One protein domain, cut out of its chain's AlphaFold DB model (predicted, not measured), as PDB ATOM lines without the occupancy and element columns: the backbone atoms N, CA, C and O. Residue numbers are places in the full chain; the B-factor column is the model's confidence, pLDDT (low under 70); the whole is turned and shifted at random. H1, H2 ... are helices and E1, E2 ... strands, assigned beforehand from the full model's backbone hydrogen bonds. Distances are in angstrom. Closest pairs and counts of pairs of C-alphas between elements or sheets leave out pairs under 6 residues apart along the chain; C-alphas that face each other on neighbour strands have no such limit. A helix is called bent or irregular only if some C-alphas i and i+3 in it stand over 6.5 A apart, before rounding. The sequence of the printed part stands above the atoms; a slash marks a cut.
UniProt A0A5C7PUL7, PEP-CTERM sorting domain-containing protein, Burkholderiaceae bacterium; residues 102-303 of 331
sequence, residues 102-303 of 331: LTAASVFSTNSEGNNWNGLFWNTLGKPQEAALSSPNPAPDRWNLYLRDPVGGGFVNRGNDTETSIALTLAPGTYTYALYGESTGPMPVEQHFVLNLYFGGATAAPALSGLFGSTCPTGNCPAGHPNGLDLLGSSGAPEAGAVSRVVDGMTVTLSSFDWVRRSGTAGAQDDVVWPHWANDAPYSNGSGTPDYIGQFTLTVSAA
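AT A GLANCE: This is residues 102 to 303 of the 331 residues of the protein "PEP-CTERM sorting domain-containing protein" of Burkholderiaceae bacterium (UniProt A0A5C7PUL7). One sheet of nine strands is curled like part of a barrel and bent back on itself, so that the leaf E6 E5 E1 faces the leaf E3 E4 E10 E9 E8, with E2 as the hinge; the edge strand E6 comes round to E9. The unnamed stretch 262 to 291 loops out where E9 ends and E10 begins, and residues 133 to 138 stick out free beside H1. The 202 printed residues run E1 E2 H1 E3 H2 E4 E5 E6 E7 E8 E9 E10; the mixed sheet's order is E6 E5 E1 E2 E3 E4 E10 E9 E8. The class is mostly strand, though only 84 residues are in named elements. The whole is compact, radius of gyration of the C-alphas 15.9 A, spanning 44 by 37 by 34 A.

HOW THE PARTS SIT: E1, residues 102 to 110, and E2, residues 116 to 123, form an antiparallel hairpin, with N 107 and O 122 2.8 A apart; E2 bends by 101 degrees at residue 119. H1, residues 130 to 133, is not on the sheet. E3, residues 142 to 148, is parallel to E2, with N 143 and O 121 2.9 A apart; E2, H1 and E3 make a strand-helix-strand unit, two parallel neighbours with a helix between, its crossover right-handed. H2, residues 161 to 164, is on the sheet at a height of 8.4 A. H1 and H2 are too short for any O i to N i+4 pair; of one O i to N i+3 pair each, H1 has 0 and H2 1 within hydrogen-bond range. E4, residues 173 to 181, is antiparallel to E3, with N 180 and O 146 2.8 A apart. E5, residues 192 to 199, is antiparallel to E1, with N 196 and O 106 2.8 A apart, and forms a hairpin with E6, residues 208 to 212, where N 195 and O 210 are 2.9 A apart. E7, residues 235 to 237, pairs with no named strand. E8, residues 244 to 247, E9, residues 250 to 261, and E10, residues 292 to 302, form a meander, each the antiparallel neighbour of the one before: N 252 and O 245, and N 253 and O 299, are 2.8 A apart. E10 is antiparallel to E4, with N 294 and O 179 2.9 A apart. The closest C-alphas of E6 and E9, Phe 212 and Asp 258, are 5.7 A apart.

IN THESE COORDINATES: E1 begins at C-alpha 102, (45.418, -82.118, 171.264), and is 22.9 A long. E4 is 25.8 A, E5 23.6 A, E9 33.1 A and E10 33.2 A, ending at C-alpha 302, (31.407, -77.114, 177.516).

THE WHOLE: The two farthest C-alphas, Pro 136 and Ala 302, are 50.0 A apart. The printed part has no cut. The links E3 to H2, E6 to E7 and E9 to E10 are long. Mean pLDDT of the printed part is 81.8; residues 127 to 142, 150 to 153, 184, 262 to 270 and 275 to 286 are under 70.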
ATOM      1  N   LEU A 102      44.914 -80.811 171.688       96.94
ATOM      2  CA  LEU A 102      45.418 -82.118 171.264       96.94
ATOM      3  C   LEU A 102      46.894 -81.961 170.885       96.94
ATOM      4  O   LEU A 102      47.226 -81.251 169.935       96.94
ATOM      5  N   THR A 103      47.770 -82.596 171.655       96.00
ATOM      6  CA  THR A 103      49.228 -82.432 171.548       96.00
ATOM      7  C   THR A 103      49.935 -83.646 170.974       96.00
ATOM      8  O   THR A 103      51.064 -83.529 170.508       96.00
ATOM      9  N   ALA A 104      49.301 -84.818 171.010       95.75
ATOM     10  CA  ALA A 104      49.817 -85.980 170.306       95.75
ATOM     11  C   ALA A 104      48.728 -87.012 170.008       95.75
ATOM     12  O   ALA A 104      47.678 -87.047 170.656       95.75
ATOM     13  N   ALA A 105      49.020 -87.882 169.050       96.56
ATOM     14  CA  ALA A 105      48.232 -89.065 168.754       96.56
ATOM     15  C   ALA A 105      49.150 -90.245 168.427       96.56
ATOM     16  O   ALA A 105      50.270 -90.060 167.942       96.56
ATOM     17  N   SER A 106      48.663 -91.459 168.666       95.19
ATOM     18  CA  SER A 106      49.306 -92.675 168.181       95.19
ATOM     19  C   SER A 106      48.280 -93.703 167.732       95.19
ATOM     20  O   SER A 106      47.237 -93.847 168.367       95.19
ATOM     21  N   VAL A 107      48.606 -94.446 166.682       94.69
ATOM     22  CA  VAL A 107      47.846 -95.606 166.217       94.69
ATOM     23  C   VAL A 107      48.737 -96.829 166.313       94.69
ATOM     24  O   VAL A 107      49.901 -96.783 165.921       94.69
ATOM     25  N   PHE A 108      48.209 -97.931 166.831       92.69
ATOM     26  CA  PHE A 108      48.961 -99.174 166.913       92.69
ATOM     27  C   PHE A 108      48.100-100.384 166.655       92.69
ATOM     28  O   PHE A 108      46.895-100.367 166.905       92.69
ATOM     29  N   SER A 109      48.732-101.433 166.146       91.50
ATOM     30  CA  SER A 109      48.059-102.692 165.898       91.50
ATOM     31  C   SER A 109      47.803-103.463 167.183       91.50
ATOM     32  O   SER A 109      48.660-103.569 168.067       91.50
ATOM     33  N   THR A 110      46.613-104.041 167.255       92.12
ATOM     34  CA  THR A 110      46.156-104.848 168.373       92.12
ATOM     35  C   THR A 110      45.544-106.164 167.913       92.12
ATOM     36  O   THR A 110      45.235-106.366 166.734       92.12
ATOM     37  N   ASN A 111      45.410-107.095 168.855       88.50
ATOM     38  CA  ASN A 111      44.552-108.260 168.682       88.50
ATOM     39  C   ASN A 111      43.085-107.891 168.994       88.50
ATOM     40  O   ASN A 111      42.774-106.774 169.408       88.50
ATOM     41  N   SER A 112      42.173-108.853 168.856       83.56
ATOM     42  CA  SER A 112      40.739-108.665 169.137       83.56
ATOM     43  C   SER A 112      40.407-108.258 170.580       83.56
ATOM     44  O   SER A 112      39.298-107.801 170.844       83.56
ATOM     45  N   GLU A 113      41.343-108.438 171.512       81.44
ATOM     46  CA  GLU A 113      41.206-108.101 172.934       81.44
ATOM     47  C   GLU A 113      41.760-106.701 173.258       81.44
ATOM     48  O   GLU A 113      41.638-106.248 174.394       81.44
ATOM     49  N   GLY A 114      42.381-106.019 172.286       82.12
ATOM     50  CA  GLY A 114      43.045-104.727 172.480       82.12
ATOM     51  C   GLY A 114      44.501-104.821 172.952       82.12
ATOM     52  O   GLY A 114      45.118-103.801 173.221       82.12
ATOM     53  N   ASN A 115      45.100-106.014 173.035       86.88
ATOM     54  CA  ASN A 115      46.531-106.136 173.338       86.88
ATOM     55  C   ASN A 115      47.378-105.627 172.180       86.88
ATOM     56  O   ASN A 115      47.077-105.968 171.035       86.88
ATOM     57  N   ASN A 116      48.487-104.936 172.469       88.62
ATOM     58  CA  ASN A 116      49.477-104.617 171.445       88.62
ATOM     59  C   ASN A 116      49.925-105.902 170.719       88.62
ATOM     60  O   ASN A 116      50.287-106.902 171.340       88.62
ATOM     61  N   TRP A 117      49.880-105.893 169.391       88.06
ATOM     62  CA  TRP A 117      50.102-107.092 168.585       88.06
ATOM     63  C   TRP A 117      50.767-106.733 167.264       88.06
ATOM     64  O   TRP A 117      50.512-105.664 166.734       88.06
ATOM     65  N   ASN A 118      51.618-107.608 166.724       81.75
ATOM     66  CA  ASN A 118      52.250-107.477 165.399       81.75
ATOM     67  C   ASN A 118      53.130-106.224 165.152       81.75
ATOM     68  O   ASN A 118      53.640-106.040 164.056       81.75
ATOM     69  N   GLY A 119      53.353-105.384 166.166       81.81
ATOM     70  CA  GLY A 119      54.417-104.375 166.179       81.81
ATOM     71  C   GLY A 119      54.217-103.132 165.308       81.81
ATOM     72  O   GLY A 119      55.110-102.292 165.315       81.81
ATOM     73  N   LEU A 120      53.086-102.971 164.609       86.69
ATOM     74  CA  LEU A 120      52.844-101.769 163.812       86.69
ATOM     75  C   LEU A 120      52.490-100.589 164.715       86.69
ATOM     76  O   LEU A 120      51.579-100.677 165.547       86.69
ATOM     77  N   PHE A 121      53.202 -99.479 164.531       88.75
ATOM     78  CA  PHE A 121      53.063 -98.307 165.378       88.75
ATOM     79  C   PHE A 121      53.309 -97.008 164.612       88.75
ATOM     80  O   PHE A 121      54.369 -96.814 164.022       88.75
ATOM     81  N   TRP A 122      52.368 -96.073 164.717       91.38
ATOM     82  CA  TRP A 122      52.505 -94.712 164.210       91.38
ATOM     83  C   TRP A 122      52.235 -93.712 165.324       91.38
ATOM     84  O   TRP A 122      51.312 -93.900 166.115       91.38
ATOM     85  N   ASN A 123      52.995 -92.624 165.381       92.50
ATOM     86  CA  ASN A 123      52.729 -91.545 166.326       92.50
ATOM     87  C   ASN A 123      53.156 -90.175 165.787       92.50
ATOM     88  O   ASN A 123      53.953 -90.075 164.861       92.50
ATOM     89  N   THR A 124      52.634 -89.109 166.386       92.75
ATOM     90  CA  THR A 124      52.926 -87.721 165.992       92.75
ATOM     91  C   THR A 124      54.184 -87.146 166.661       92.75
ATOM     92  O   THR A 124      54.293 -85.942 166.799       92.75
ATOM     93  N   LEU A 125      55.091 -87.951 167.205       85.12
ATOM     94  CA  LEU A 125      56.395 -87.507 167.726       85.12
ATOM     95  C   LEU A 125      57.572 -88.186 167.007       85.12
ATOM     96  O   LEU A 125      58.724 -87.856 167.292       85.12
ATOM     97  N   GLY A 126      57.283 -89.156 166.133       71.69
ATOM     98  CA  GLY A 126      58.220 -90.139 165.599       71.69
ATOM     99  C   GLY A 126      59.159 -90.736 166.653       71.69
ATOM    100  O   GLY A 126      58.866 -90.777 167.850       71.69
ATOM    101  N   LYS A 127      60.314 -91.241 166.216       64.81
ATOM    102  CA  LYS A 127      61.408 -91.653 167.104       64.81
ATOM    103  C   LYS A 127      62.682 -91.067 166.517       64.81
ATOM    104  O   LYS A 127      62.954 -91.413 165.378       64.81
ATOM    105  N   PRO A 128      63.515 -90.331 167.282       54.09
ATOM    106  CA  PRO A 128      64.756 -89.778 166.749       54.09
ATOM    107  C   PRO A 128      65.543 -90.850 165.984       54.09
ATOM    108  O   PRO A 128      65.953 -91.870 166.560       54.09
ATOM    109  N   GLN A 129      65.700 -90.612 164.680       49.38
ATOM    110  CA  GLN A 129      66.251 -91.532 163.677       49.38
ATOM    111  C   GLN A 129      67.596 -92.158 164.108       49.38
ATOM    112  O   GLN A 129      67.885 -93.326 163.830       49.38
ATOM    113  N   GLU A 130      68.393 -91.422 164.885       44.97
ATOM    114  CA  GLU A 130      69.710 -91.844 165.384       44.97
ATOM    115  C   GLU A 130      69.669 -93.063 166.320       44.97
ATOM    116  O   GLU A 130      70.591 -93.883 166.317       44.97
ATOM    117  N   ALA A 131      68.587 -93.256 167.082       47.34
ATOM    118  CA  ALA A 131      68.447 -94.400 167.987       47.34
ATOM    119  C   ALA A 131      67.896 -95.663 167.294       47.34
ATOM    120  O   ALA A 131      67.782 -96.719 167.924       47.34
ATOM    121  N   ALA A 132      67.481 -95.571 166.026       50.62
ATOM    122  CA  ALA A 132      67.101 -96.725 165.210       50.62
ATOM    123  C   ALA A 132      68.287 -97.231 164.372       50.62
ATOM    124  O   ALA A 132      68.509 -98.436 164.318       50.62
ATOM    125  N   LEU A 133      69.097 -96.326 163.809       48.12
ATOM    126  CA  LEU A 133      70.226 -96.671 162.931       48.12
ATOM    127  C   LEU A 133      71.471 -97.206 163.663       48.12
ATOM    128  O   LEU A 133      72.314 -97.850 163.044       48.12
ATOM    129  N   SER A 134      71.599 -96.953 164.967       50.59
ATOM    130  CA  SER A 134      72.736 -97.408 165.788       50.59
ATOM    131  C   SER A 134      72.464 -98.689 166.587       50.59
ATOM    132  O   SER A 134      73.380 -99.230 167.209       50.59
ATOM    133  N   SER A 135      71.227 -99.199 166.578       47.16
ATOM    134  CA  SER A 135      70.881-100.435 167.283       47.16
ATOM    135  C   SER A 135      71.137-101.649 166.382       47.16
ATOM    136  O   SER A 135      70.613-101.684 165.270       47.16
ATOM    137  N   PRO A 136      71.847-102.696 166.851       50.41
ATOM    138  CA  PRO A 136      71.979-103.962 166.121       50.41
ATOM    139  C   PRO A 136      70.635-104.691 165.942       50.41
ATOM    140  O   PRO A 136      70.553-105.665 165.200       50.41
ATOM    141  N   ASN A 137      69.591-104.220 166.626       44.38
ATOM    142  CA  ASN A 137      68.211-104.629 166.445       44.38
ATOM    143  C   ASN A 137      67.361-103.342 166.412       44.38
ATOM    144  O   ASN A 137      66.983-102.849 167.486       44.38
ATOM    145  N   PRO A 138      67.186-102.685 165.247       52.28
ATOM    146  CA  PRO A 138      66.378-101.473 165.160       52.28
ATOM    147  C   PRO A 138      65.002-101.789 165.748       52.28
ATOM    148  O   PRO A 138      64.381-102.784 165.380       52.28
ATOM    149  N   ALA A 139      64.577-101.008 166.748       47.16
ATOM    150  CA  ALA A 139      63.265-101.202 167.363       47.16
ATOM    151  C   ALA A 139      62.207-101.241 166.247       47.16
ATOM    152  O   ALA A 139      62.305-100.407 165.344       47.16
ATOM    153  N   PRO A 140      61.253-102.186 166.296       48.53
ATOM    154  CA  PRO A 140      60.343-102.428 165.189       48.53
ATOM    155  C   PRO A 140      59.604-101.133 164.856       48.53
ATOM    156  O   PRO A 140      58.988-100.542 165.742       48.53
ATOM    157  N   ASP A 141      59.729-100.689 163.605       54.66
ATOM    158  CA  ASP A 141      58.594-100.198 162.832       54.66
ATOM    159  C   ASP A 141      57.750 -99.106 163.515       54.66
ATOM    160  O   ASP A 141      56.523 -99.168 163.587       54.66
ATOM    161  N   ARG A 142      58.437 -98.091 164.056       67.50
ATOM    162  CA  ARG A 142      57.810 -96.878 164.594       67.50
ATOM    163  C   ARG A 142      57.856 -95.794 163.531       67.50
ATOM    164  O   ARG A 142      58.936 -95.285 163.231       67.50
ATOM    165  N   TRP A 143      56.698 -95.438 162.993       80.19
ATOM    166  CA  TRP A 143      56.574 -94.441 161.933       80.19
ATOM    167  C   TRP A 143      55.849 -93.185 162.399       80.19
ATOM    168  O   TRP A 143      55.218 -93.133 163.457       80.19
ATOM    169  N   ASN A 144      55.948 -92.150 161.579       88.12
ATOM    170  CA  ASN A 144      55.241 -90.905 161.804       88.12
ATOM    171  C   ASN A 144      53.761 -91.071 161.449       88.12
ATOM    172  O   ASN A 144      53.417 -91.686 160.438       88.12
ATOM    173  N   LEU A 145      52.893 -90.512 162.284       92.00
ATOM    174  CA  LEU A 145      51.464 -90.377 162.026       92.00
ATOM    175  C   LEU A 145      51.196 -88.955 161.543       92.00
ATOM    176  O   LEU A 145      51.503 -87.995 162.253       92.00
ATOM    177  N   TYR A 146      50.581 -88.810 160.377       91.25
ATOM    178  CA  TYR A 146      50.232 -87.507 159.825       91.25
ATOM    179  C   TYR A 146      48.726 -87.277 159.876       91.25
ATOM    180  O   TYR A 146      47.930 -88.186 159.641       91.25
ATOM    181  N   LEU A 147      48.332 -86.050 160.204       92.56
ATOM    182  CA  LEU A 147      46.939 -85.630 160.312       92.56
ATOM    183  C   LEU A 147      46.634 -84.618 159.207       92.56
ATOM    184  O   LEU A 147      47.441 -83.730 158.934       92.56
ATOM    185  N   ARG A 148      45.447 -84.695 158.605       89.25
ATOM    186  CA  ARG A 148      44.960 -83.708 157.631       89.25
ATOM    187  C   ARG A 148      43.700 -83.017 158.140       89.25
ATOM    188  O   ARG A 148      42.835 -83.664 158.730       89.25
ATOM    189  N   ASP A 149      43.621 -81.707 157.914       81.69
ATOM    190  CA  ASP A 149      42.518 -80.862 158.386       81.69
ATOM    191  C   ASP A 149      41.174 -81.197 157.686       81.69
ATOM    192  O   ASP A 149      41.167 -81.347 156.456       81.69
ATOM    193  N   PRO A 150      40.043 -81.270 158.427       68.31
ATOM    194  CA  PRO A 150      38.689 -81.451 157.882       68.31
ATOM    195  C   PRO A 150      38.230 -80.427 156.834       68.31
ATOM    196  O   PRO A 150      37.408 -80.765 155.984       68.31
ATOM    197  N   VAL A 151      38.670 -79.165 156.911       63.47
ATOM    198  CA  VAL A 151      38.042 -78.038 156.180       63.47
ATOM    199  C   VAL A 151      38.741 -77.733 154.840       63.47
ATOM    200  O   VAL A 151      38.351 -76.821 154.115       63.47
ATOM    201  N   GLY A 152      39.724 -78.555 154.448       55.06
ATOM    202  CA  GLY A 152      40.426 -78.471 153.162       55.06
ATOM    203  C   GLY A 152      41.645 -77.534 153.214       55.06
ATOM    204  O   GLY A 152      41.513 -76.329 153.364       55.06
ATOM    205  N   GLY A 153      42.887 -77.994 153.056       60.88
ATOM    206  CA  GLY A 153      43.304 -79.290 152.528       60.88
ATOM    207  C   GLY A 153      44.813 -79.529 152.602       60.88
ATOM    208  O   GLY A 153      45.392 -80.024 151.636       60.88
ATOM    209  N   GLY A 154      45.438 -79.236 153.744       80.50
ATOM    210  CA  GLY A 154      46.844 -79.550 154.029       80.50
ATOM    211  C   GLY A 154      47.003 -80.441 155.260       80.50
ATOM    212  O   GLY A 154      46.078 -80.577 156.064       80.50
ATOM    213  N   PHE A 155      48.172 -81.058 155.392       87.44
ATOM    214  CA  PHE A 155      48.541 -81.751 156.619       87.44
ATOM    215  C   PHE A 155      48.788 -80.743 157.746       87.44
ATOM    216  O   PHE A 155      49.368 -79.682 157.521       87.44
ATOM    217  N   VAL A 156      48.334 -81.076 158.953       89.69
ATOM    218  CA  VAL A 156      48.491 -80.235 160.150       89.69
ATOM    219  C   VAL A 156      49.868 -80.406 160.799       89.69
ATOM    220  O   VAL A 156      50.274 -79.567 161.598       89.69
ATOM    221  N   ASN A 157      50.590 -81.471 160.446       90.50
ATOM    222  CA  ASN A 157      51.973 -81.733 160.831       90.50
ATOM    223  C   ASN A 157      52.856 -82.049 159.611       90.50
ATOM    224  O   ASN A 157      52.368 -82.220 158.493       90.50
ATOM    225  N   ARG A 158      54.178 -82.050 159.811       85.88
ATOM    226  CA  ARG A 158      55.193 -82.215 158.755       85.88
ATOM    227  C   ARG A 158      56.493 -82.789 159.310       85.88
ATOM    228  O   ARG A 158      56.609 -82.955 160.515       85.88
ATOM    229  N   GLY A 159      57.486 -82.974 158.446       79.00
ATOM    230  CA  GLY A 159      58.832 -83.345 158.869       79.00
ATOM    231  C   GLY A 159      58.883 -84.750 159.460       79.00
ATOM    232  O   GLY A 159      57.969 -85.550 159.270       79.00
ATOM    233  N   ASN A 160      59.957 -85.034 160.193       76.12
ATOM    234  CA  ASN A 160      60.156 -86.314 160.865       76.12
ATOM    235  C   ASN A 160      60.366 -86.139 162.358       76.12
ATOM    236  O   ASN A 160      60.763 -85.071 162.828       76.12
ATOM    237  N   ASP A 161      60.132 -87.214 163.107       75.88
ATOM    238  CA  ASP A 161      60.413 -87.255 164.535       75.88
ATOM    239  C   ASP A 161      59.691 -86.112 165.250       75.88
ATOM    240  O   ASP A 161      58.494 -85.896 165.044       75.88
ATOM    241  N   THR A 162      60.402 -85.337 166.063       79.81
ATOM    242  CA  THR A 162      59.818 -84.240 166.836       79.81
ATOM    243  C   THR A 162      59.136 -83.178 165.972       79.81
ATOM    244  O   THR A 162      58.255 -82.470 166.463       79.81
ATOM    245  N   GLU A 163      59.507 -83.059 164.694       82.44
ATOM    246  CA  GLU A 163      58.878 -82.114 163.764       82.44
ATOM    247  C   GLU A 163      57.445 -82.523 163.391       82.44
ATOM    248  O   GLU A 163      56.646 -81.659 163.032       82.44
ATOM    249  N   THR A 164      57.086 -83.801 163.580       85.31
ATOM    250  CA  THR A 164      55.731 -84.337 163.329       85.31
ATOM    251  C   THR A 164      54.732 -84.040 164.440       85.31
ATOM    252  O   THR A 164      53.568 -84.440 164.341       85.31
ATOM    253  N   SER A 165      55.162 -83.314 165.474       89.81
ATOM    254  CA  SER A 165      54.310 -82.897 166.584       89.81
ATOM    255  C   SER A 165      53.128 -82.049 166.132       89.81
ATOM    256  O   SER A 165      53.185 -81.286 165.168       89.81
ATOM    257  N   ILE A 166      52.022 -82.210 166.855       93.50
ATOM    258  CA  ILE A 166      50.786 -81.461 166.653       93.50
ATOM    259  C   ILE A 166      50.508 -80.593 167.877       93.50
ATOM    260  O   ILE A 166      50.876 -80.926 169.002       93.50
ATOM    261  N   ALA A 167      49.820 -79.479 167.663       94.94
ATOM    262  CA  ALA A 167      49.292 -78.637 168.729       94.94
ATOM    263  C   ALA A 167      47.969 -78.035 168.254       94.94
ATOM    264  O   ALA A 167      47.922 -76.924 167.731       94.94
ATOM    265  N   LEU A 168      46.891 -78.815 168.372       94.50
ATOM    266  CA  LEU A 168      45.574 -78.446 167.857       94.50
ATOM    267  C   LEU A 168      44.690 -77.984 169.011       94.50
ATOM    268  O   LEU A 168      44.205 -78.800 169.795       94.50
ATOM    269  N   THR A 169      44.491 -76.675 169.135       95.50
ATOM    270  CA  THR A 169      43.548 -76.105 170.105       95.50
ATOM    271  C   THR A 169      42.119 -76.292 169.604       95.50
ATOM    272  O   THR A 169      41.766 -75.818 168.524       95.50
ATOM    273  N   LEU A 170      41.290 -76.973 170.393       94.00
ATOM    274  CA  LEU A 170      39.933 -77.350 170.015       94.00
ATOM    275  C   LEU A 170      38.921 -76.472 170.754       94.00
ATOM    276  O   LEU A 170      38.750 -76.574 171.967       94.00
ATOM    277  N   ALA A 171      38.237 -75.605 170.015       93.12
ATOM    278  CA  ALA A 171      37.071 -74.894 170.525       93.12
ATOM    279  C   ALA A 171      35.857 -75.846 170.611       93.12
ATOM    280  O   ALA A 171      35.907 -76.959 170.087       93.12
ATOM    281  N   PRO A 172      34.743 -75.445 171.246       94.50
ATOM    282  CA  PRO A 172      33.506 -76.211 171.147       94.50
ATOM    283  C   PRO A 172      33.085 -76.402 169.683       94.50
ATOM    284  O   PRO A 172      32.997 -75.433 168.927       94.50
ATOM    285  N   GLY A 173      32.819 -77.645 169.287       94.31
ATOM    286  CA  GLY A 173      32.543 -78.006 167.899       94.31
ATOM    287  C   GLY A 173      32.829 -79.473 167.594       94.31
ATOM    288  O   GLY A 173      33.155 -80.257 168.485       94.31
ATOM    289  N   THR A 174      32.704 -79.833 166.318       95.56
ATOM    290  CA  THR A 174      33.001 -81.178 165.810       95.56
ATOM    291  C   THR A 174      34.122 -81.093 164.780       95.56
ATOM    292  O   THR A 174      34.068 -80.265 163.872       95.56
ATOM    293  N   TYR A 175      35.125 -81.955 164.926       93.81
ATOM    294  CA  TYR A 175      36.344 -81.976 164.125       93.81
ATOM    295  C   TYR A 175      36.583 -83.384 163.597       93.81
ATOM    296  O   TYR A 175      36.654 -84.313 164.397       93.81
ATOM    297  N   THR A 176      36.755 -83.540 162.286       93.19
ATOM    298  CA  THR A 176      37.081 -84.831 161.664       93.19
ATOM    299  C   THR A 176      38.442 -84.747 160.993       93.19
ATOM    300  O   THR A 176      38.587 -84.112 159.957       93.19
ATOM    301  N   TYR A 177      39.449 -85.384 161.574       93.62
ATOM    302  CA  TYR A 177      40.790 -85.413 160.997       93.62
ATOM    303  C   TYR A 177      40.991 -86.712 160.231       93.62
ATOM    304  O   TYR A 177      40.672 -87.785 160.747       93.62
ATOM    305  N   ALA A 178      41.559 -86.618 159.030       91.69
ATOM    306  CA  ALA A 178      42.086 -87.794 158.348       91.69
ATOM    307  C   ALA A 178      43.470 -88.132 158.912       91.69
ATOM    308  O   ALA A 178      44.248 -87.234 159.243       91.69
ATOM    309  N   LEU A 179      43.761 -89.420 159.018       92.62
ATOM    310  CA  LEU A 179      45.010 -89.974 159.514       92.62
ATOM    311  C   LEU A 179      45.734 -90.691 158.375       92.62
ATOM    312  O   LEU A 179      45.097 -91.418 157.615       92.62
ATOM    313  N   TYR A 180      47.051 -90.529 158.309       89.88
ATOM    314  CA  TYR A 180      47.919 -91.183 157.335       89.88
ATOM    315  C   TYR A 180      49.131 -91.777 158.039       89.88
ATOM    316  O   TYR A 180      49.789 -91.106 158.838       89.88
ATOM    317  N   GLY A 181      49.428 -93.032 157.730       88.75
ATOM    318  CA  GLY A 181      50.609 -93.726 158.209       88.75
ATOM    319  C   GLY A 181      51.181 -94.601 157.108       88.75
ATOM    320  O   GLY A 181      50.441 -95.343 156.465       88.75
ATOM    321  N   GLU A 182      52.497 -94.534 156.930       83.88
ATOM    322  CA  GLU A 182      53.206 -95.364 155.958       83.88
ATOM    323  C   GLU A 182      52.873 -96.844 156.163       83.88
ATOM    324  O   GLU A 182      52.870 -97.333 157.297       83.88
ATOM    325  N   SER A 183      52.629 -97.570 155.074       78.19
ATOM    326  CA  SER A 183      52.395 -99.009 155.139       78.19
ATOM    327  C   SER A 183      53.653 -99.824 154.866       78.19
ATOM    328  O   SER A 183      54.347 -99.605 153.885       78.19
ATOM    329  N   THR A 184      53.882-100.873 155.654       69.88
ATOM    330  CA  THR A 184      54.923-101.877 155.371       69.88
ATOM    331  C   THR A 184      54.435-103.122 154.654       69.88
ATOM    332  O   THR A 184      55.222-104.034 154.396       69.88
ATOM    333  N   GLY A 185      53.147-103.209 154.318       71.12
ATOM    334  CA  GLY A 185      52.619-104.428 153.725       71.12
ATOM    335  C   GLY A 185      51.107-104.591 153.822       71.12
ATOM    336  O   GLY A 185      50.385-103.711 154.291       71.12
ATOM    337  N   PRO A 186      50.564-105.692 153.269       71.19
ATOM    338  CA  PRO A 186      49.134-105.999 153.340       71.19
ATOM    339  C   PRO A 186      48.663-106.048 154.789       71.19
ATOM    340  O   PRO A 186      49.322-106.634 155.639       71.19
ATOM    341  N   MET A 187      47.512-105.426 155.051       73.25
ATOM    342  CA  MET A 187      46.853-105.486 156.348       73.25
ATOM    343  C   MET A 187      46.214-106.874 156.512       73.25
ATOM    344  O   MET A 187      45.356-107.226 155.698       73.25
ATOM    345  N   PRO A 188      46.608-107.662 157.526       72.38
ATOM    346  CA  PRO A 188      45.899-108.879 157.906       72.38
ATOM    347  C   PRO A 188      44.424-108.586 158.195       72.38
ATOM    348  O   PRO A 188      44.087-107.550 158.770       72.38
ATOM    349  N   VAL A 189      43.541-109.504 157.804       73.00
ATOM    350  CA  VAL A 189      42.085-109.308 157.906       73.00
ATOM    351  C   VAL A 189      41.583-109.343 159.351       73.00
ATOM    352  O   VAL A 189      40.550-108.758 159.662       73.00
ATOM    353  N   GLU A 190      42.330-109.982 160.250       72.88
ATOM    354  CA  GLU A 190      42.043-110.054 161.683       72.88
ATOM    355  C   GLU A 190      42.599-108.857 162.468       72.88
ATOM    356  O   GLU A 190      42.483-108.815 163.697       72.88
ATOM    357  N   GLN A 191      43.248-107.903 161.798       82.69
ATOM    358  CA  GLN A 191      43.984-106.865 162.498       82.69
ATOM    359  C   GLN A 191      43.057-105.801 163.084       82.69
ATOM    360  O   GLN A 191      42.204-105.235 162.400       82.69
ATOM    361  N   HIS A 192      43.261-105.528 164.370       91.19
ATOM    362  CA  HIS A 192      42.604-104.456 165.101       91.19
ATOM    363  C   HIS A 192      43.594-103.312 165.293       91.19
ATOM    364  O   HIS A 192      44.809-103.496 165.162       91.19
ATOM    365  N   PHE A 193      43.076-102.122 165.573       93.38
ATOM    366  CA  PHE A 193      43.897-100.951 165.831       93.38
ATOM    367  C   PHE A 193      43.330-100.133 166.973       93.38
ATOM    368  O   PHE A 193      42.115-100.033 167.135       93.38
ATOM    369  N   VAL A 194      44.217 -99.510 167.734       95.19
ATOM    370  CA  VAL A 194      43.846 -98.557 168.776       95.19
ATOM    371  C   VAL A 194      44.421 -97.193 168.438       95.19
ATOM    372  O   VAL A 194      45.609 -97.068 168.147       95.19
ATOM    373  N   LEU A 195      43.565 -96.174 168.495       96.50
ATOM    374  CA  LEU A 195      43.937 -94.766 168.471       96.50
ATOM    375  C   LEU A 195      44.013 -94.248 169.904       96.50
ATOM    376  O   LEU A 195      43.004 -94.234 170.601       96.50
ATOM    377  N   ASN A 196      45.177 -93.749 170.301       97.25
ATOM    378  CA  ASN A 196      45.404 -93.040 171.555       97.25
ATOM    379  C   ASN A 196      45.537 -91.537 171.287       97.25
ATOM    380  O   ASN A 196      46.312 -91.132 170.420       97.25
ATOM    381  N   LEU A 197      44.816 -90.712 172.049       97.88
ATOM    382  CA  LEU A 197      44.842 -89.251 171.942       97.88
ATOM    383  C   LEU A 197      45.325 -88.609 173.244       97.88
ATOM    384  O   LEU A 197      44.846 -88.926 174.337       97.88
ATOM    385  N   TYR A 198      46.243 -87.658 173.106       97.56
ATOM    386  CA  TYR A 198      46.959 -87.023 174.203       97.56
ATOM    387  C   TYR A 198      46.732 -85.515 174.194       97.56
ATOM    388  O   TYR A 198      46.854 -84.864 173.154       97.56
ATOM    389  N   PHE A 199      46.444 -84.950 175.362       97.00
ATOM    390  CA  PHE A 199      46.083 -83.543 175.503       97.00
ATOM    391  C   PHE A 199      46.993 -82.822 176.492       97.00
ATOM    392  O   PHE A 199      47.534 -83.433 177.416       97.00
ATOM    393  N   GLY A 200      47.149 -81.512 176.301       94.25
ATOM    394  CA  GLY A 200      47.846 -80.638 177.249       94.25
ATOM    395  C   GLY A 200      49.322 -80.987 177.475       94.25
ATOM    396  O   GLY A 200      49.873 -80.661 178.522       94.25
ATOM    397  N   GLY A 201      49.964 -81.682 176.530       90.81
ATOM    398  CA  GLY A 201      51.363 -82.103 176.624       90.81
ATOM    399  C   GLY A 201      51.593 -83.377 177.442       90.81
ATOM    400  O   GLY A 201      52.742 -83.751 177.668       90.81
ATOM    401  N   ALA A 202      50.537 -84.065 177.886       90.69
ATOM    402  CA  ALA A 202      50.674 -85.361 178.541       90.69
ATOM    403  C   ALA A 202      51.170 -86.416 177.541       90.69
ATOM    404  O   ALA A 202      50.585 -86.575 176.480       90.69
ATOM    405  N   THR A 203      52.222 -87.163 177.879       86.50
ATOM    406  CA  THR A 203      52.781 -88.220 177.005       86.50
ATOM    407  C   THR A 203      52.781 -89.605 177.648       86.50
ATOM    408  O   THR A 203      52.931 -90.606 176.955       86.50
ATOM    409  N   ALA A 204      52.595 -89.673 178.970       86.75
ATOM    410  CA  ALA A 204      52.669 -90.918 179.732       86.75
ATOM    411  C   ALA A 204      51.385 -91.759 179.667       86.75
ATOM    412  O   ALA A 204      51.445 -92.974 179.825       86.75
ATOM    413  N   ALA A 205      50.228 -91.120 179.475       91.88
ATOM    414  CA  ALA A 205      48.943 -91.802 179.391       91.88
ATOM    415  C   ALA A 205      47.999 -91.037 178.452       91.88
ATOM    416  O   ALA A 205      47.916 -89.806 178.555       91.88
ATOM    417  N   PRO A 206      47.287 -91.733 177.552       96.69
ATOM    418  CA  PRO A 206      46.288 -91.103 176.706       96.69
ATOM    419  C   PRO A 206      45.076 -90.660 177.530       96.69
ATOM    420  O   PRO A 206      44.702 -91.289 178.521       96.69
ATOM    421  N   ALA A 207      44.425 -89.581 177.096       97.38
ATOM    422  CA  ALA A 207      43.152 -89.166 177.679       97.38
ATOM    423  C   ALA A 207      41.985 -89.965 177.088       97.38
ATOM    424  O   ALA A 207      41.025 -90.263 177.799       97.38
ATOM    425  N   LEU A 208      42.072 -90.296 175.795       97.81
ATOM    426  CA  LEU A 208      41.065 -91.046 175.050       97.81
ATOM    427  C   LEU A 208      41.728 -92.172 174.259       97.81
ATOM    428  O   LEU A 208      42.803 -91.969 173.691       97.81
ATOM    429  N   SER A 209      41.051 -93.314 174.186       96.88
ATOM    430  CA  SER A 209      41.496 -94.479 173.426       96.88
ATOM    431  C   SER A 209      40.314 -95.125 172.710       96.88
ATOM    432  O   SER A 209      39.349 -95.538 173.360       96.88
ATOM    433  N   GLY A 210      40.380 -95.192 171.381       94.75
ATOM    434  CA  GLY A 210      39.348 -95.780 170.525       94.75
ATOM    435  C   GLY A 210      39.840 -97.035 169.817       94.75
ATOM    436  O   GLY A 210      40.956 -97.050 169.307       94.75
ATOM    437  N   LEU A 211      39.003 -98.069 169.764       93.81
ATOM    438  CA  LEU A 211      39.268 -99.333 169.081       93.81
ATOM    439  C   LEU A 211      38.614 -99.350 167.693       93.81
ATOM    440  O   LEU A 211      37.435 -99.028 167.550       93.81
ATOM    441  N   PHE A 212      39.367 -99.813 166.703       91.62
ATOM    442  CA  PHE A 212      38.898-100.176 165.373       91.62
ATOM    443  C   PHE A 212      39.155-101.665 165.111       91.62
ATOM    444  O   PHE A 212      40.198-102.204 165.483       91.62
ATOM    445  N   GLY A 213      38.212-102.329 164.443       88.06
ATOM    446  CA  GLY A 213      38.320-103.729 164.033       88.06
ATOM    447  C   GLY A 213      36.988-104.465 164.139       88.06
ATOM    448  O   GLY A 213      35.960-103.876 164.475       88.06
ATOM    449  N   SER A 214      36.993-105.769 163.859       84.00
ATOM    450  CA  SER A 214      35.767-106.577 163.811       84.00
ATOM    451  C   SER A 214      35.061-106.697 165.166       84.00
ATOM    452  O   SER A 214      33.844-106.881 165.202       84.00
ATOM    453  N   THR A 215      35.780-106.523 166.279       85.75
ATOM    454  CA  THR A 215      35.188-106.453 167.626       85.75
ATOM    455  C   THR A 215      34.559-105.100 167.965       85.75
ATOM    456  O   THR A 215      33.859-105.000 168.973       85.75
ATOM    457  N   CYS A 216      34.731-104.076 167.118       86.94
ATOM    458  CA  CYS A 216      34.093-102.770 167.265       86.94
ATOM    459  C   CYS A 216      33.203-102.412 166.058       86.94
ATOM    460  O   CYS A 216      33.554-101.557 165.241       86.94
ATOM    461  N   PRO A 217      32.006-103.015 165.939       75.12
ATOM    462  CA  PRO A 217      31.137-102.821 164.778       75.12
ATOM    463  C   PRO A 217      30.578-101.395 164.648       75.12
ATOM    464  O   PRO A 217      30.123-101.011 163.576       75.12
ATOM    465  N   THR A 218      30.587-100.606 165.726       76.88
ATOM    466  CA  THR A 218      30.079 -99.226 165.736       76.88
ATOM    467  C   THR A 218      31.140 -98.181 165.381       76.88
ATOM    468  O   THR A 218      30.790 -97.013 165.239       76.88
ATOM    469  N   GLY A 219      32.422 -98.564 165.275       74.44
ATOM    470  CA  GLY A 219      33.532 -97.632 165.025       74.44
ATOM    471  C   GLY A 219      33.788 -96.626 166.157       74.44
ATOM    472  O   GLY A 219      34.461 -95.621 165.946       74.44
ATOM    473  N   ASN A 220      33.223 -96.854 167.349       82.62
ATOM    474  CA  ASN A 220      33.423 -96.008 168.526       82.62
ATOM    475  C   ASN A 220      33.377 -96.828 169.822       82.62
ATOM    476  O   ASN A 220      32.444 -96.715 170.622       82.62
ATOM    477  N   CYS A 221      34.363 -97.700 170.011       92.19
ATOM    478  CA  CYS A 221      34.481 -98.518 171.215       92.19
ATOM    479  C   CYS A 221      35.681 -98.048 172.039       92.19
ATOM    480  O   CYS A 221      36.741 -97.803 171.461       92.19
ATOM    481  N   PRO A 222      35.553 -97.927 173.371       94.00
ATOM    482  CA  PRO A 222      36.692 -97.608 174.219       94.00
ATOM    483  C   PRO A 222      37.700 -98.756 174.225       94.00
ATOM    484  O   PRO A 222      37.323 -99.915 174.389       94.00
ATOM    485  N   ALA A 223      38.980 -98.414 174.101       93.25
ATOM    486  CA  ALA A 223      40.092 -99.332 174.321       93.25
ATOM    487  C   ALA A 223      40.674 -99.071 175.721       93.25
ATOM    488  O   ALA A 223      40.911 -97.917 176.083       93.25
ATOM    489  N   GLY A 224      40.801-100.110 176.549       92.88
ATOM    490  CA  GLY A 224      41.155-100.009 177.972       92.88
ATOM    491  C   GLY A 224      42.079-101.118 178.460       92.88
ATOM    492  O   GLY A 224      41.976-101.536 179.613       92.88
ATOM    493  N   HIS A 225      42.932-101.641 177.583       93.31
ATOM    494  CA  HIS A 225      43.812-102.754 177.897       93.31
ATOM    495  C   HIS A 225      45.059-102.290 178.688       93.31
ATOM    496  O   HIS A 225      45.652-101.259 178.359       93.31
ATOM    497  N   PRO A 226      45.509-103.028 179.730       92.88
ATOM    498  CA  PRO A 226      46.713-102.679 180.500       92.88
ATOM    499  C   PRO A 226      48.026-102.898 179.734       92.88
ATOM    500  O   PRO A 226      49.063-102.363 180.111       92.88
ATOM    501  N   ASN A 227      47.986-103.710 178.679       90.56
ATOM    502  CA  ASN A 227      49.121-104.016 177.811       90.56
ATOM    503  C   ASN A 227      48.970-103.340 176.434       90.56
ATOM    504  O   ASN A 227      48.973-104.003 175.397       90.56
ATOM    505  N   GLY A 228      48.754-102.026 176.443       90.38
ATOM    506  CA  GLY A 228      48.806-101.183 175.252       90.38
ATOM    507  C   GLY A 228      50.219-100.650 174.995       90.38
ATOM    508  O   GLY A 228      51.204-101.127 175.576       90.38
ATOM    509  N   LEU A 229      50.308 -99.644 174.122       89.44
ATOM    510  CA  LEU A 229      51.534 -98.896 173.839       89.44
ATOM    511  C   LEU A 229      51.422 -97.441 174.316       89.44
ATOM    512  O   LEU A 229      50.398 -96.785 174.098       89.44
ATOM    513  N   ASP A 230      52.492 -96.925 174.931       88.75
ATOM    514  CA  ASP A 230      52.624 -95.488 175.197       88.75
ATOM    515  C   ASP A 230      52.848 -94.697 173.894       88.75
ATOM    516  O   ASP A 230      52.972 -95.267 172.807       88.75
ATOM    517  N   LEU A 231      52.934 -93.368 173.994       89.75
ATOM    518  CA  LEU A 231      53.130 -92.491 172.836       89.75
ATOM    519  C   LEU A 231      54.420 -92.784 172.056       89.75
ATOM    520  O   LEU A 231      54.509 -92.469 170.873       89.75
ATOM    521  N   LEU A 232      55.418 -93.381 172.705       86.31
ATOM    522  CA  LEU A 232      56.674 -93.738 172.069       86.31
ATOM    523  C   LEU A 232      56.693 -95.189 171.595       86.31
ATOM    524  O   LEU A 232      57.614 -95.531 170.866       86.31
ATOM    525  N   GLY A 233      55.713 -96.027 171.938       84.25
ATOM    526  CA  GLY A 233      55.613 -97.427 171.528       84.25
ATOM    527  C   GLY A 233      56.138 -98.428 172.564       84.25
ATOM    528  O   GLY A 233      56.456 -99.564 172.204       84.25
ATOM    529  N   SER A 234      56.318 -98.029 173.824       84.38
ATOM    530  CA  SER A 234      56.684 -98.944 174.915       84.38
ATOM    531  C   SER A 234      55.463 -99.755 175.347       84.38
ATOM    532  O   SER A 234      54.410 -99.189 175.639       84.38
ATOM    533  N   SER A 235      55.604-101.080 175.393       87.12
ATOM    534  CA  SER A 235      54.549-101.998 175.837       87.12
ATOM    535  C   SER A 235      54.299-101.932 177.343       87.12
ATOM    536  O   SER A 235      55.183-101.541 178.107       87.12
ATOM    537  N   GLY A 236      53.129-102.407 177.778       86.62
ATOM    538  CA  GLY A 236      52.736-102.415 179.192       86.62
ATOM    539  C   GLY A 236      52.208-101.067 179.688       86.62
ATOM    540  O   GLY A 236      52.082-100.863 180.895       86.62
ATOM    541  N   ALA A 237      51.925-100.146 178.765       90.19
ATOM    542  CA  ALA A 237      51.275 -98.886 179.068       90.19
ATOM    543  C   ALA A 237      49.750 -99.050 178.952       90.19
ATOM    544  O   ALA A 237      49.275 -99.596 177.952       90.19
ATOM    545  N   PRO A 238      48.969 -98.591 179.942       93.44
ATOM    546  CA  PRO A 238      47.522 -98.702 179.887       93.44
ATOM    547  C   PRO A 238      46.918 -97.735 178.861       93.44
ATOM    548  O   PRO A 238      47.284 -96.561 178.789       93.44
ATOM    549  N   GLU A 239      45.936 -98.227 178.115       95.38
ATOM    550  CA  GLU A 239      45.032 -97.404 177.308       95.38
ATOM    551  C   GLU A 239      44.056 -96.619 178.208       95.38
ATOM    552  O   GLU A 239      43.860 -96.942 179.382       95.38
ATOM    553  N   ALA A 240      43.403 -95.588 177.672       95.69
ATOM    554  CA  ALA A 240      42.571 -94.680 178.463       95.69
ATOM    555  C   ALA A 240      41.293 -95.326 179.030       95.69
ATOM    556  O   ALA A 240      40.702 -94.806 179.985       95.69
ATOM    557  N   GLY A 241      40.807 -96.402 178.403       94.94
ATOM    558  CA  GLY A 241      39.531 -97.044 178.729       94.94
ATOM    559  C   GLY A 241      38.316 -96.154 178.478       94.94
ATOM    560  O   GLY A 241      37.249 -96.403 179.039       94.94
ATOM    561  N   ALA A 242      38.466 -95.080 177.700       95.38
ATOM    562  CA  ALA A 242      37.455 -94.044 177.561       95.38
ATOM    563  C   ALA A 242      37.484 -93.392 176.175       95.38
ATOM    564  O   ALA A 242      38.544 -93.043 175.664       95.38
ATOM    565  N   VAL A 243      36.293 -93.145 175.629       96.31
ATOM    566  CA  VAL A 243      36.072 -92.313 174.432       96.31
ATOM    567  C   VAL A 243      35.503 -90.937 174.779       96.31
ATOM    568  O   VAL A 243      35.277 -90.129 173.891       96.31
ATOM    569  N   SER A 244      35.297 -90.621 176.062       96.81
ATOM    570  CA  SER A 244      34.893 -89.285 176.512       96.81
ATOM    571  C   SER A 244      35.556 -88.920 177.843       96.81
ATOM    572  O   SER A 244      35.587 -89.738 178.767       96.81
ATOM    573  N   ARG A 245      36.097 -87.701 177.949       95.94
ATOM    574  CA  ARG A 245      36.749 -87.160 179.157       95.94
ATOM    575  C   ARG A 245      36.577 -85.650 179.247       95.94
ATOM    576  O   ARG A 245      36.420 -84.972 178.239       95.94
ATOM    577  N   VAL A 246      36.672 -85.124 180.467       94.75
ATOM    578  CA  VAL A 246      36.829 -83.683 180.687       94.75
ATOM    579  C   VAL A 246      38.313 -83.334 180.592       94.75
ATOM    580  O   VAL A 246      39.112 -83.852 181.369       94.75
ATOM    581  N   VAL A 247      38.667 -82.459 179.654       93.69
ATOM    582  CA  VAL A 247      40.020 -81.941 179.415       93.69
ATOM    583  C   VAL A 247      39.942 -80.422 179.453       93.69
ATOM    584  O   VAL A 247      39.115 -79.834 178.762       93.69
ATOM    585  N   ASP A 248      40.741 -79.792 180.314       91.31
ATOM    586  CA  ASP A 248      40.761 -78.331 180.512       91.31
ATOM    587  C   ASP A 248      39.377 -77.706 180.803       91.31
ATOM    588  O   ASP A 248      39.127 -76.517 180.611       91.31
ATOM    589  N   GLY A 249      38.466 -78.523 181.345       88.50
ATOM    590  CA  GLY A 249      37.097 -78.132 181.674       88.50
ATOM    591  C   GLY A 249      36.115 -78.153 180.497       88.50
ATOM    592  O   GLY A 249      34.983 -77.698 180.638       88.50
ATOM    593  N   MET A 250      36.503 -78.729 179.361       93.94
ATOM    594  CA  MET A 250      35.594 -79.092 178.274       93.94
ATOM    595  C   MET A 250      35.434 -80.607 178.197       93.94
ATOM    596  O   MET A 250      36.377 -81.353 178.448       93.94
ATOM    597  N   THR A 251      34.244 -81.080 177.843       95.88
ATOM    598  CA  THR A 251      34.026 -82.493 177.530       95.88
ATOM    599  C   THR A 251      34.494 -82.747 176.105       95.88
ATOM    600  O   THR A 251      33.941 -82.192 175.158       95.88
ATOM    601  N   VAL A 252      35.496 -83.607 175.950       97.19
ATOM    602  CA  VAL A 252      36.010 -84.066 174.659       97.19
ATOM    603  C   VAL A 252      35.568 -85.504 174.456       97.19
ATOM    604  O   VAL A 252      35.810 -86.357 175.310       97.19
ATOM    605  N   THR A 253      34.912 -85.772 173.332       97.44
ATOM    606  CA  THR A 253      34.382 -87.092 172.983       97.44
ATOM    607  C   THR A 253      34.903 -87.529 171.625       97.44
ATOM    608  O   THR A 253      34.664 -86.854 170.628       97.44
ATOM    609  N   LEU A 254      35.575 -88.674 171.581       97.00
ATOM    610  CA  LEU A 254      35.843 -89.424 170.365       97.00
ATOM    611  C   LEU A 254      34.530 -90.070 169.912       97.00
ATOM    612  O   LEU A 254      33.931 -90.874 170.622       97.00
ATOM    613  N   SER A 255      34.024 -89.628 168.766       93.81
ATOM    614  CA  SER A 255      32.725 -90.038 168.226       93.81
ATOM    615  C   SER A 255      32.853 -91.134 167.172       93.81
ATOM    616  O   SER A 255      31.917 -91.910 166.998       93.81
ATOM    617  N   SER A 256      33.993 -91.198 166.486       92.44
ATOM    618  CA  SER A 256      34.314 -92.246 165.518       92.44
ATOM    619  C   SER A 256      35.824 -92.399 165.375       92.44
ATOM    620  O   SER A 256      36.554 -91.411 165.487       92.44
ATOM    621  N   PHE A 257      36.273 -93.613 165.076       93.62
ATOM    622  CA  PHE A 257      37.625 -93.932 164.639       93.62
ATOM    623  C   PHE A 257      37.573 -95.070 163.615       93.62
ATOM    624  O   PHE A 257      36.965 -96.112 163.863       93.62
ATOM    625  N   ASP A 258      38.227 -94.870 162.475       90.50
ATOM    626  CA  ASP A 258      38.532 -95.930 161.524       90.50
ATOM    627  C   ASP A 258      40.003 -95.904 161.102       90.50
ATOM    628  O   ASP A 258      40.689 -94.885 161.221       90.50
ATOM    629  N   TRP A 259      40.497 -97.061 160.660       89.38
ATOM    630  CA  TRP A 259      41.872 -97.234 160.204       89.38
ATOM    631  C   TRP A 259      41.961 -98.401 159.226       89.38
ATOM    632  O   TRP A 259      41.877 -99.565 159.612       89.38
ATOM    633  N   VAL A 260      42.111 -98.105 157.941       81.19
ATOM    634  CA  VAL A 260      42.099 -99.111 156.881       81.19
ATOM    635  C   VAL A 260      43.302 -98.958 155.972       81.19
ATOM    636  O   VAL A 260      43.800 -97.865 155.728       81.19
ATOM    637  N   ARG A 261      43.731-100.065 155.375       72.62
ATOM    638  CA  ARG A 261      44.564-100.001 154.179       72.62
ATOM    639  C   ARG A 261      43.658-100.081 152.959       72.62
ATOM    640  O   ARG A 261      43.114-101.147 152.670       72.62
ATOM    641  N   ARG A 262      43.461 -98.975 152.241       62.84
ATOM    642  CA  ARG A 262      42.721 -99.026 150.973       62.84
ATOM    643  C   ARG A 262      43.654 -99.545 149.887       62.84
ATOM    644  O   ARG A 262      44.579 -98.863 149.472       62.84
ATOM    645  N   SER A 263      43.414-100.765 149.410       52.03
ATOM    646  CA  SER A 263      44.025-101.249 148.169       52.03
ATOM    647  C   SER A 263      42.937-101.404 147.111       52.03
ATOM    648  O   SER A 263      42.061-102.256 147.261       52.03
ATOM    649  N   GLY A 264      42.973-100.608 146.042       42.03
ATOM    650  CA  GLY A 264      41.984-100.751 144.978       42.03
ATOM    651  C   GLY A 264      42.223 -99.873 143.757       42.03
ATOM    652  O   GLY A 264      41.825 -98.717 143.741       42.03
ATOM    653  N   THR A 265      42.745-100.503 142.700       37.75
ATOM    654  CA  THR A 265      42.817-100.071 141.286       37.75
ATOM    655  C   THR A 265      43.811 -98.971 140.883       37.75
ATOM    656  O   THR A 265      44.121 -98.050 141.623       37.75
ATOM    657  N   ALA A 266      44.371 -99.153 139.678       36.44
ATOM    658  CA  ALA A 266      45.504 -98.426 139.110       36.44
ATOM    659  C   ALA A 266      45.315 -96.897 139.120       36.44
ATOM    660  O   ALA A 266      44.415 -96.378 138.463       36.44
ATOM    661  N   GLY A 267      46.205 -96.204 139.839       44.44
ATOM    662  CA  GLY A 267      46.182 -94.751 140.032       44.44
ATOM    663  C   GLY A 267      46.343 -94.375 141.506       44.44
ATOM    664  O   GLY A 267      45.373 -94.019 142.159       44.44
ATOM    665  N   ALA A 268      47.574 -94.487 142.007       49.47
ATOM    666  CA  ALA A 268      48.059 -94.068 143.323       49.47
ATOM    667  C   ALA A 268      47.506 -92.710 143.818       49.47
ATOM    668  O   ALA A 268      48.101 -91.667 143.567       49.47
ATOM    669  N   GLN A 269      46.370 -92.709 144.522       54.53
ATOM    670  CA  GLN A 269      45.851 -91.509 145.206       54.53
ATOM    671  C   GLN A 269      46.044 -91.552 146.730       54.53
ATOM    672  O   GLN A 269      45.885 -90.527 147.386       54.53
ATOM    673  N   ASP A 270      46.442 -92.706 147.267       69.69
ATOM    674  CA  ASP A 270      46.489 -92.992 148.704       69.69
ATOM    675  C   ASP A 270      47.916 -93.363 149.178       69.69
ATOM    676  O   ASP A 270      48.079 -93.957 150.232       69.69
ATOM    677  N   ASP A 271      48.942 -93.060 148.377       78.06
ATOM    678  CA  ASP A 271      50.370 -93.159 148.729       78.06
ATOM    679  C   ASP A 271      50.934 -91.732 148.732       78.06
ATOM    680  O   ASP A 271      51.358 -91.202 147.702       78.06
ATOM    681  N   VAL A 272      50.763 -91.055 149.862       78.50
ATOM    682  CA  VAL A 272      51.009 -89.618 150.039       78.50
ATOM    683  C   VAL A 272      51.989 -89.331 151.174       78.50
ATOM    684  O   VAL A 272      52.532 -88.224 151.230       78.50
ATOM    685  N   VAL A 273      52.221 -90.301 152.065       78.69
ATOM    686  CA  VAL A 273      53.270 -90.244 153.085       78.69
ATOM    687  C   VAL A 273      54.341 -91.316 152.831       78.69
ATOM    688  O   VAL A 273      54.301 -92.061 151.865       78.69
ATOM    689  N   TRP A 274      55.404 -91.260 153.627       74.50
ATOM    690  CA  TRP A 274      56.606 -92.090 153.554       74.50
ATOM    691  C   TRP A 274      57.261 -92.077 154.941       74.50
ATOM    692  O   TRP A 274      56.985 -91.163 155.733       74.50
ATOM    693  N   PRO A 275      58.152 -93.039 155.266       64.50
ATOM    694  CA  PRO A 275      58.772 -93.116 156.591       64.50
ATOM    695  C   PRO A 275      59.485 -91.825 157.008       64.50
ATOM    696  O   PRO A 275      59.581 -91.531 158.200       64.50
ATOM    697  N   HIS A 276      59.992 -91.071 156.021       61.19
ATOM    698  CA  HIS A 276      60.771 -89.857 156.214       61.19
ATOM    699  C   HIS A 276      60.309 -88.730 155.273       61.19
ATOM    700  O   HIS A 276      60.855 -88.578 154.183       61.19
ATOM    701  N   TRP A 277      59.328 -87.919 155.678       61.69
ATOM    702  CA  TRP A 277      58.695 -86.921 154.807       61.69
ATOM    703  C   TRP A 277      58.901 -85.478 155.264       61.69
ATOM    704  O   TRP A 277      58.738 -85.171 156.434       61.69
ATOM    705  N   ALA A 278      59.158 -84.554 154.335       60.22
ATOM    706  CA  ALA A 278      59.227 -83.118 154.623       60.22
ATOM    707  C   ALA A 278      57.888 -82.359 154.461       60.22
ATOM    708  O   ALA A 278      57.807 -81.199 154.857       60.22
ATOM    709  N   ASN A 279      56.820 -82.999 153.956       62.78
ATOM    710  CA  ASN A 279      55.536 -82.349 153.628       62.78
ATOM    711  C   ASN A 279      55.644 -81.238 152.568       62.78
ATOM    712  O   ASN A 279      54.986 -80.200 152.658       62.78
ATOM    713  N   ASP A 280      56.464 -81.465 151.541       62.47
ATOM    714  CA  ASP A 280      56.572 -80.552 150.404       62.47
ATOM    715  C   ASP A 280      55.507 -80.880 149.349       62.47
ATOM    716  O   ASP A 280      55.363 -82.023 148.908       62.47
ATOM    717  N   ALA A 281      54.753 -79.865 148.927       56.69
ATOM    718  CA  ALA A 281      53.852 -79.984 147.788       56.69
ATOM    719  C   ALA A 281      54.659 -80.155 146.480       56.69
ATOM    720  O   ALA A 281      55.698 -79.509 146.325       56.69
ATOM    721  N   PRO A 282      54.181 -80.933 145.490       56.19
ATOM    722  CA  PRO A 282      52.920 -81.672 145.454       56.19
ATOM    723  C   PRO A 282      53.037 -82.991 146.231       56.19
ATOM    724  O   PRO A 282      53.988 -83.737 146.030       56.19
ATOM    725  N   TYR A 283      52.062 -83.287 147.096       64.12
ATOM    726  CA  TYR A 283      51.998 -84.481 147.961       64.12
ATOM    727  C   TYR A 283      51.755 -85.791 147.174       64.12
ATOM    728  O   TYR A 283      50.897 -86.591 147.522       64.12
ATOM    729  N   SER A 284      52.426 -85.945 146.035       58.25
ATOM    730  CA  SER A 284      52.195 -86.953 144.999       58.25
ATOM    731  C   SER A 284      53.317 -87.979 144.893       58.25
ATOM    732  O   SER A 284      53.276 -88.836 144.014       58.25
ATOM    733  N   ASN A 285      54.342 -87.858 145.732       61.41
ATOM    734  CA  ASN A 285      55.470 -88.770 145.756       61.41
ATOM    735  C   ASN A 285      55.381 -89.519 147.083       61.41
ATOM    736  O   ASN A 285      55.902 -89.035 148.076       61.41
ATOM    737  N   GLY A 286      54.625 -90.608 147.138       68.25
ATOM    738  CA  GLY A 286      54.649 -91.503 148.288       68.25
ATOM    739  C   GLY A 286      55.800 -92.512 148.200       68.25
ATOM    740  O   GLY A 286      56.703 -92.380 147.363       68.25
ATOM    741  N   SER A 287      55.800 -93.525 149.065       74.19
ATOM    742  CA  SER A 287      56.872 -94.525 149.163       74.19
ATOM    743  C   SER A 287      56.874 -95.569 148.036       74.19
ATOM    744  O   SER A 287      57.811 -96.365 147.917       74.19
ATOM    745  N   GLY A 288      55.836 -95.583 147.201       75.56
ATOM    746  CA  GLY A 288      55.530 -96.652 146.254       75.56
ATOM    747  C   GLY A 288      54.638 -97.745 146.852       75.56
ATOM    748  O   GLY A 288      54.337 -98.723 146.159       75.56
ATOM    749  N   THR A 289      54.204 -97.597 148.109       77.69
ATOM    750  CA  THR A 289      53.337 -98.540 148.823       77.69
ATOM    751  C   THR A 289      52.103 -97.807 149.357       77.69
ATOM    752  O   THR A 289      52.262 -96.865 150.109       77.69
ATOM    753  N   PRO A 290      50.862 -98.249 149.056       80.81
ATOM    754  CA  PRO A 290      49.661 -97.577 149.561       80.81
ATOM    755  C   PRO A 290      49.644 -97.446 151.086       80.81
ATOM    756  O   PRO A 290      49.800 -98.473 151.766       80.81
ATOM    757  N   ASP A 291      49.382 -96.233 151.575       83.19
ATOM    758  CA  ASP A 291      49.351 -95.886 152.993       83.19
ATOM    759  C   ASP A 291      48.222 -96.599 153.746       83.19
ATOM    760  O   ASP A 291      47.202 -97.031 153.191       83.19
ATOM    761  N   TYR A 292      48.383 -96.676 155.064       87.31
ATOM    762  CA  TYR A 292      47.246 -96.798 155.962       87.31
ATOM    763  C   TYR A 292      46.559 -95.440 156.094       87.31
ATOM    764  O   TYR A 292      47.191 -94.430 156.408       87.31
ATOM    765  N   ILE A 293      45.246 -95.434 155.882       87.81
ATOM    766  CA  ILE A 293      44.410 -94.242 155.949       87.81
ATOM    767  C   ILE A 293      43.277 -94.497 156.927       87.81
ATOM    768  O   ILE A 293      42.574 -95.506 156.856       87.81
ATOM    769  N   GLY A 294      43.061 -93.542 157.812       89.94
ATOM    770  CA  GLY A 294      41.916 -93.547 158.701       89.94
ATOM    771  C   GLY A 294      41.322 -92.170 158.878       89.94
ATOM    772  O   GLY A 294      41.738 -91.191 158.258       89.94
ATOM    773  N   GLN A 295      40.362 -92.088 159.776       92.44
ATOM    774  CA  GLN A 295      39.819 -90.835 160.266       92.44
ATOM    775  C   GLN A 295      39.359 -90.996 161.704       92.44
ATOM    776  O   GLN A 295      38.952 -92.072 162.145       92.44
ATOM    777  N   PHE A 296      39.373 -89.890 162.433       95.06
ATOM    778  CA  PHE A 296      38.725 -89.815 163.728       95.06
ATOM    779  C   PHE A 296      37.934 -88.527 163.858       95.06
ATOM    780  O   PHE A 296      38.315 -87.488 163.318       95.06
ATOM    781  N   THR A 297      36.832 -88.602 164.602       95.69
ATOM    782  CA  THR A 297      35.974 -87.448 164.865       95.69
ATOM    783  C   THR A 297      35.967 -87.122 166.348       95.69
ATOM    784  O   THR A 297      35.628 -87.976 167.167       95.69
ATOM    785  N   LEU A 298      36.293 -85.880 166.693       96.31
ATOM    786  CA  LEU A 298      36.147 -85.330 168.035       96.31
ATOM    787  C   LEU A 298      34.945 -84.397 168.098       96.31
ATOM    788  O   LEU A 298      34.779 -83.533 167.246       96.31
ATOM    789  N   THR A 299      34.159 -84.522 169.159       96.44
ATOM    790  CA  THR A 299      33.164 -83.531 169.563       96.44
ATOM    791  C   THR A 299      33.607 -82.904 170.878       96.44
ATOM    792  O   THR A 299      33.849 -83.612 171.857       96.44
ATOM    793  N   VAL A 300      33.707 -81.579 170.901       96.06
ATOM    794  CA  VAL A 300      34.083 -80.783 172.070       96.06
ATOM    795  C   VAL A 300      32.890 -79.942 172.493       96.06
ATOM    796  O   VAL A 300      32.303 -79.218 171.690       96.06
ATOM    797  N   SER A 301      32.526 -80.024 173.766       94.62
ATOM    798  CA  SER A 301      31.455 -79.228 174.356       94.62
ATOM    799  C   SER A 301      31.876 -78.671 175.710       94.62
ATOM    800  O   SER A 301      32.785 -79.189 176.361       94.62
ATOM    801  N   ALA A 302      31.224 -77.594 176.151       87.50
ATOM    802  CA  ALA A 302      31.407 -77.114 177.516       87.50
ATOM    803  C   ALA A 302      31.065 -78.250 178.491       87.50
ATOM    804  O   ALA A 302      30.020 -78.893 178.345       87.50
ATOM    805  N   ALA A 303      31.939 -78.518 179.467       78.44
ATOM    806  CA  ALA A 303      31.596 -79.481 180.500       78.44
ATOM    807  C   ALA A 303      30.346 -78.977 181.229       78.44
ATOM    808  O   ALA A 303      30.216 -77.781 181.498       78.44
TER     809      ALA A 303